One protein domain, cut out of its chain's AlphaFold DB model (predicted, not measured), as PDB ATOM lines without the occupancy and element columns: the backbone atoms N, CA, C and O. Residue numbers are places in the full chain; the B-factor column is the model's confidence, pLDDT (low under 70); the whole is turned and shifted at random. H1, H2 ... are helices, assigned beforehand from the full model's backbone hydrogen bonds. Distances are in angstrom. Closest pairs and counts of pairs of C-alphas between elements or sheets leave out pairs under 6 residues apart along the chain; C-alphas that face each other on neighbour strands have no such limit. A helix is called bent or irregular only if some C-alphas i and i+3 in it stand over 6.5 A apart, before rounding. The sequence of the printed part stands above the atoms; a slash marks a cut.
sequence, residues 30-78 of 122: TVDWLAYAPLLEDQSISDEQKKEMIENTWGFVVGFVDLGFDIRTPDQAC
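What this domain is: This is residues 30 to 78 of the 122 residues of an uncharacterized protein of Phaeobacter piscinae (UniProt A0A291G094). One long helix, H2, makes the length of this model; the short helix H1 packs on residues 50 to 55 of it, set at a large angle to it, and beyond the far end of H2 the backbone turns away and runs out to the tiny helix H3. Residues 72 to 78, of which 74 to 77 belong to H3, stick out, with no helix touching H3. The printed part has 49 residues with three named helices, in the order H1, H2, H3, and no named strand; the class is all helix. The whole is loose, with a radius of gyration of the C-alphas of 13.0 A, and spans 33 by 24 by 16 A.

Where its parts are: The printed part begins at Thr 30, with its C-alpha at (21.768, 3.459, 39.514). H1, residues 33 to 40, begins at C-alpha 33, (13.274, 5.681, 35.621), and measures 10.6 A from first to last C-alpha. H1 is irregular: C-alphas 35 and 38 are 7.0 A apart, where a regular helix has about 5 A, and its line is a rough one. H2, residues 47 to 66, is the longest helix with 20 residues; it measures 28.4 A, from C-alpha 47 at (3.122, 3.961, 35.471) to C-alpha 66 at (28.357, -8.509, 39.455). H3, residues 74 to 77, ends at C-alpha 77, (31.183, -2.939, 19.453).

How they stand to each other: H1 and H2 touch, with 7 pairs of C-alphas within 8 A; H2 touches H1 with residues 50 to 55 alone. Their closest C-alphas are those of Trp 33 and Lys 51, 6.3 A apart. The two run opposite ways at a steep tilt of 69 degrees, only just short of about perpendicular, and their centres are 12.3 A apart. H3 is apart from H1 and from H2. In H2 every O i to N i+4 pair is within hydrogen-bond range; in H1 1 of 4 such pairs is, beside 3 of 5 O i to N i+3 pairs, and H3, four residues long, is too short for an O i to N i+4 pair.

The domain as a whole: The two C-alphas farthest apart are those of Ser 46 and Cys 78, at 36.8 A. The printed part runs from residue 30 to residue 78 without a cut. The links H1 to H2, 6 residues, and H2 to H3, 7 residues, are short but not tight. Residues 63 to 68, of which 63 to 66 belong to H2, stand free. Without the stretches that stand free, the body has 36 residues and spans 33 by 14 by 14 A. The mean pLDDT of the printed part is 86.1, and residues 74 to 78 are under 70.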
ATOM      1  N   THR A  30      23.148   2.997  39.273       83.06
ATOM      2  CA  THR A  30      21.768   3.459  39.514       83.06
ATOM      3  C   THR A  30      21.020   3.679  38.202       83.06
ATOM      4  O   THR A  30      21.612   4.180  37.249       83.06
ATOM      5  N   VAL A  31      19.717   3.381  38.177       87.81
ATOM      6  CA  VAL A  31      18.834   3.629  37.025       87.81
ATOM      7  C   VAL A  31      17.951   4.855  37.257       87.81
ATOM      8  O   VAL A  31      17.360   5.007  38.326       87.81
ATOM      9  N   ASP A  32      17.851   5.729  36.253       90.75
ATOM     10  CA  ASP A  32      16.880   6.826  36.226       90.75
ATOM     11  C   ASP A  32      15.623   6.387  35.473       90.75
ATOM     12  O   ASP A  32      15.622   6.299  34.249       90.75
ATOM     13  N   TRP A  33      14.542   6.123  36.205       87.75
ATOM     14  CA  TRP A  33      13.274   5.681  35.621       87.75
ATOM     15  C   TRP A  33      12.714   6.682  34.592       87.75
ATOM     16  O   TRP A  33      12.175   6.265  33.566       87.75
ATOM     17  N   LEU A  34      12.864   7.993  34.831       88.00
ATOM     18  CA  LEU A  34      12.255   9.035  33.995       88.00
ATOM     19  C   LEU A  34      12.849   9.058  32.586       88.00
ATOM     20  O   LEU A  34      12.152   9.407  31.637       88.00
ATOM     21  N   ALA A  35      14.109   8.648  32.439       91.06
ATOM     22  CA  ALA A  35      14.766   8.544  31.143       91.06
ATOM     23  C   ALA A  35      14.170   7.428  30.263       91.06
ATOM     24  O   ALA A  35      14.207   7.531  29.038       91.06
ATOM     25  N   TYR A  36      13.604   6.382  30.875       88.81
ATOM     26  CA  TYR A  36      13.056   5.218  30.169       88.81
ATOM     27  C   TYR A  36      11.528   5.216  30.092       88.81
ATOM     28  O   TYR A  36      10.973   4.523  29.242       88.81
ATOM     29  N   ALA A  37      10.845   6.010  30.920       87.00
ATOM     30  CA  ALA A  37       9.392   6.158  30.883       87.00
ATOM     31  C   ALA A  37       8.832   6.426  29.465       87.00
ATOM     32  O   ALA A  37       7.881   5.734  29.092       87.00
ATOM     33  N   PRO A  38       9.440   7.306  28.632       91.88
ATOM     34  CA  PRO A  38       8.955   7.570  27.275       91.88
ATOM     35  C   PRO A  38       9.006   6.352  26.345       91.88
ATOM     36  O   PRO A  38       8.204   6.232  25.426       91.88
ATOM     37  N   LEU A  39       9.921   5.409  26.593       88.50
ATOM     38  CA  LEU A  39      10.055   4.181  25.798       88.50
ATOM     39  C   LEU A  39       8.923   3.179  26.078       88.50
ATOM     40  O   LEU A  39       8.750   2.219  25.332       88.50
ATOM     41  N   LEU A  40       8.168   3.387  27.161       89.06
ATOM     42  CA  LEU A  40       7.069   2.527  27.601       89.06
ATOM     43  C   LEU A  40       5.700   3.207  27.464       89.06
ATOM     44  O   LEU A  40       4.707   2.674  27.958       89.06
ATOM     45  N   GLU A  41       5.619   4.369  26.812       87.00
ATOM     46  CA  GLU A  41       4.358   5.102  26.620       87.00
ATOM     47  C   GLU A  41       3.328   4.310  25.803       87.00
ATOM     48  O   GLU A  41       2.145   4.329  26.141       87.00
ATOM     49  N   ASP A  42       3.777   3.534  24.813       88.44
ATOM     50  CA  ASP A  42       2.912   2.707  23.957       88.44
ATOM     51  C   ASP A  42       2.350   1.459  24.668       88.44
ATOM     52  O   ASP A  42       1.499   0.750  24.124       88.44
ATOM     53  N   GLN A  43       2.823   1.156  25.880       86.94
ATOM     54  CA  GLN A  43       2.390  -0.014  26.637       86.94
ATOM     55  C   GLN A  43       1.130   0.296  27.451       86.94
ATOM     56  O   GLN A  43       1.072   1.266  28.208       86.94
ATOM     57  N   SER A  44       0.127  -0.581  27.367       88.75
ATOM     58  CA  SER A  44      -1.142  -0.461  28.098       88.75
ATOM     59  C   SER A  44      -1.034  -0.929  29.560       88.75
ATOM     60  O   SER A  44      -1.830  -1.756  30.010       88.75
ATOM     61  N   ILE A  45      -0.020  -0.459  30.285       89.62
ATOM     62  CA  ILE A  45       0.249  -0.783  31.696       89.62
ATOM     63  C   ILE A  45       0.332   0.505  32.527       89.62
ATOM     64  O   ILE A  45       0.560   1.582  31.969       89.62
ATOM     65  N   SER A  46       0.124   0.418  33.845       92.75
ATOM     66  CA  SER A  46       0.194   1.604  34.716       92.75
ATOM     67  C   SER A  46       1.628   2.115  34.873       92.75
ATOM     68  O   SER A  46       2.588   1.376  34.657       92.75
ATOM     69  N   ASP A  47       1.792   3.372  35.286       89.25
ATOM     70  CA  ASP A  47       3.122   3.961  35.471       89.25
ATOM     71  C   ASP A  47       3.905   3.278  36.602       89.25
ATOM     72  O   ASP A  47       5.113   3.073  36.476       89.25
ATOM     73  N   GLU A  48       3.225   2.815  37.656       91.12
ATOM     74  CA  GLU A  48       3.838   1.955  38.675       91.12
ATOM     75  C   GLU A  48       4.378   0.653  38.069       91.12
ATOM     76  O   GLU A  48       5.503   0.263  38.372       91.12
ATOM     77  N   GLN A  49       3.629   0.013  37.167       93.00
ATOM     78  CA  GLN A  49       4.072  -1.220  36.507       93.00
ATOM     79  C   GLN A  49       5.234  -0.975  35.537       93.00
ATOM     80  O   GLN A  49       6.140  -1.801  35.442       93.00
ATOM     81  N   LYS A  50       5.249   0.166  34.835       91.25
ATOM     82  CA  LYS A  50       6.383   0.571  33.981       91.25
ATOM     83  C   LYS A  50       7.648   0.750  34.809       91.25
ATOM     84  O   LYS A  50       8.716   0.280  34.421       91.25
ATOM     85  N   LYS A  51       7.517   1.406  35.962       91.94
ATOM     86  CA  LYS A  51       8.617   1.592  36.903       91.94
ATOM     87  C   LYS A  51       9.130   0.249  37.427       91.94
ATOM     88  O   LYS A  51      10.329   0.005  37.333       91.94
ATOM     89  N   GLU A  52       8.244  -0.624  37.910       93.19
ATOM     90  CA  GLU A  52       8.622  -1.964  38.385       93.19
ATOM     91  C   GLU A  52       9.333  -2.772  37.296       93.19
ATOM     92  O   GLU A  52      10.340  -3.428  37.564       93.19
ATOM     93  N   MET A  53       8.862  -2.690  36.049       92.81
ATOM     94  CA  MET A  53       9.510  -3.339  34.913       92.81
ATOM     95  C   MET A  53      10.947  -2.834  34.718       92.81
ATOM     96  O   MET A  53      11.862  -3.652  34.628       92.81
ATOM     97  N   ILE A  54      11.159  -1.513  34.695       93.44
ATOM     98  CA  ILE A  54      12.491  -0.906  34.528       93.44
ATOM     99  C   ILE A  54      13.420  -1.279  35.688       93.44
ATOM    100  O   ILE A  54      14.567  -1.663  35.453       93.44
ATOM    101  N   GLU A  55      12.938  -1.203  36.928       92.25
ATOM    102  CA  GLU A  55      13.718  -1.561  38.120       92.25
ATOM    103  C   GLU A  55      14.124  -3.040  38.099       92.25
ATOM    104  O   GLU A  55      15.280  -3.373  38.372       92.25
ATOM    105  N   ASN A  56      13.208  -3.926  37.702       93.88
ATOM    106  CA  ASN A  56      13.488  -5.353  37.604       93.88
ATOM    107  C   ASN A  56      14.481  -5.658  36.469       93.88
ATOM    108  O   ASN A  56      15.424  -6.427  36.658       93.88
ATOM    109  N   THR A  57      14.333  -5.011  35.306       92.56
ATOM    110  CA  THR A  57      15.308  -5.105  34.208       92.56
ATOM    111  C   THR A  57      16.693  -4.631  34.640       92.56
ATOM    112  O   THR A  57      17.682  -5.311  34.364       92.56
ATOM    113  N   TRP A  58      16.779  -3.513  35.361       92.06
ATOM    114  CA  TRP A  58      18.049  -3.019  35.888       92.06
ATOM    115  C   TRP A  58      18.691  -3.992  36.878       92.06
ATOM    116  O   TRP A  58      19.897  -4.218  36.805       92.06
ATOM    117  N   GLY A  59      17.895  -4.625  37.744       90.56
ATOM    118  CA  GLY A  59      18.373  -5.667  38.654       90.56
ATOM    119  C   GLY A  59      19.060  -6.824  37.923       90.56
ATOM    120  O   GLY A  59      20.129  -7.266  38.343       90.56
ATOM    121  N   PHE A  60      18.511  -7.267  36.786       89.94
ATOM    122  CA  PHE A  60      19.174  -8.274  35.951       89.94
ATOM    123  C   PHE A  60      20.491  -7.763  35.359       89.94
ATOM    124  O   PHE A  60      21.490  -8.476  35.406       89.94
ATOM    125  N   VAL A  61      20.517  -6.532  34.837       89.56
ATOM    126  CA  VAL A  61      21.731  -5.918  34.268       89.56
ATOM    127  C   VAL A  61      22.844  -5.817  35.314       89.56
ATOM    128  O   VAL A  61      23.971  -6.222  35.038       89.56
ATOM    129  N   VAL A  62      22.530  -5.348  36.524       89.31
ATOM    130  CA  VAL A  62      23.488  -5.298  37.641       89.31
ATOM    131  C   VAL A  62      23.966  -6.701  38.011       89.31
ATOM    132  O   VAL A  62      25.164  -6.900  38.172       89.31
ATOM    133  N   GLY A  63      23.072  -7.696  38.032       90.19
ATOM    134  CA  GLY A  63      23.452  -9.092  38.258       90.19
ATOM    135  C   GLY A  63      24.477  -9.619  37.244       90.19
ATOM    136  O   GLY A  63      25.400 -10.333  37.624       90.19
ATOM    137  N   PHE A  64      24.379  -9.235  35.967       88.12
ATOM    138  CA  PHE A  64      25.409  -9.568  34.977       88.12
ATOM    139  C   PHE A  64      26.736  -8.847  35.257       88.12
ATOM    140  O   PHE A  64      27.796  -9.463  35.162       88.12
ATOM    141  N   VAL A  65      26.703  -7.577  35.655       87.12
ATOM    142  CA  VAL A  65      27.926  -6.835  36.009       87.12
ATOM    143  C   VAL A  65      28.611  -7.438  37.239       87.12
ATOM    144  O   VAL A  65      29.830  -7.604  37.236       87.12
ATOM    145  N   ASP A  66      27.842  -7.855  38.245       85.44
ATOM    146  CA  ASP A  66      28.357  -8.509  39.455       85.44
ATOM    147  C   ASP A  66      29.019  -9.865  39.153       85.44
ATOM    148  O   ASP A  66      29.990 -10.252  39.806       85.44
ATOM    149  N   LEU A  67      28.537 -10.579  38.131       87.94
ATOM    150  CA  LEU A  67      29.159 -11.809  37.624       87.94
ATOM    151  C   LEU A  67      30.434 -11.550  36.799       87.94
ATOM    152  O   LEU A  67      31.119 -12.502  36.421       87.94
ATOM    153  N   GLY A  68      30.768 -10.286  36.530       83.50
ATOM    154  CA  GLY A  68      31.952  -9.876  35.777       83.50
ATOM    155  C   GLY A  68      31.722  -9.697  34.275       83.50
ATOM    156  O   GLY A  68      32.699  -9.638  33.526       83.50
ATOM    157  N   PHE A  69      30.469  -9.614  33.814       84.06
ATOM    158  CA  PHE A  69      30.179  -9.251  32.426       84.06
ATOM    159  C   PHE A  69      30.320  -7.740  32.227       84.06
ATOM    160  O   PHE A  69      29.808  -6.941  33.007       84.06
ATOM    161  N   ASP A  70      30.989  -7.354  31.144       81.81
ATOM    162  CA  ASP A  70      31.152  -5.953  30.767       81.81
ATOM    163  C   ASP A  70      30.000  -5.475  29.864       81.81
ATOM    164  O   ASP A  70      29.573  -6.187  28.947       81.81
ATOM    165  N   ILE A  71      29.505  -4.256  30.102       81.19
ATOM    166  CA  ILE A  71      28.435  -3.647  29.300       81.19
ATOM    167  C   ILE A  71      29.076  -2.813  28.194       81.19
ATOM    168  O   ILE A  71      29.467  -1.665  28.395       81.19
ATOM    169  N   ARG A  72      29.135  -3.374  26.985       80.56
ATOM    170  CA  ARG A  72      29.633  -2.661  25.802       80.56
ATOM    171  C   ARG A  72      28.484  -1.999  25.054       80.56
ATOM    172  O   ARG A  72      27.565  -2.672  24.590       80.56
ATOM    173  N   THR A  73      28.541  -0.680  24.900       78.62
ATOM    174  CA  THR A  73      27.598   0.042  24.038       78.62
ATOM    175  C   THR A  73      27.832  -0.320  22.565       78.62
ATOM    176  O   THR A  73      28.979  -0.563  22.192       78.62
ATOM    177  N   PRO A  74      26.807  -0.295  21.695       69.75
ATOM    178  CA  PRO A  74      26.940  -0.674  20.282       69.75
ATOM    179  C   PRO A  74      28.035   0.091  19.523       69.75
ATOM    180  O   PRO A  74      28.723  -0.484  18.687       69.75
ATOM    181  N   ASP A  75      28.239   1.364  19.863       66.50
ATOM    182  CA  ASP A  75      29.293   2.215  19.294       66.50
ATOM    183  C   ASP A  75      30.704   1.658  19.586       66.50
ATOM    184  O   ASP A  75      31.569   1.634  18.721       66.50
ATOM    185  N   GLN A  76      30.884   1.059  20.768       59.28
ATOM    186  CA  GLN A  76      32.116   0.383  21.198       59.28
ATOM    187  C   GLN A  76      32.252  -1.041  20.624       59.28
ATOM    188  O   GLN A  76      33.322  -1.639  20.697       59.28
ATOM    189  N   ALA A  77      31.179  -1.608  20.060       59.62
ATOM    190  CA  ALA A  77      31.183  -2.939  19.453       59.62
ATOM    191  C   ALA A  77      31.518  -2.911  17.949       59.62
ATOM    192  O   ALA A  77      31.914  -3.936  17.397       59.62
ATOM    193  N   CYS A  78      31.383  -1.756  17.285       60.16
ATOM    194  CA  CYS A  78      31.626  -1.621  15.845       60.16
ATOM    195  C   CYS A  78      33.124  -1.649  15.476       60.16
ATOM    196  O   CYS A  78      33.480  -2.006  14.356       60.16
TER     197      CYS A  78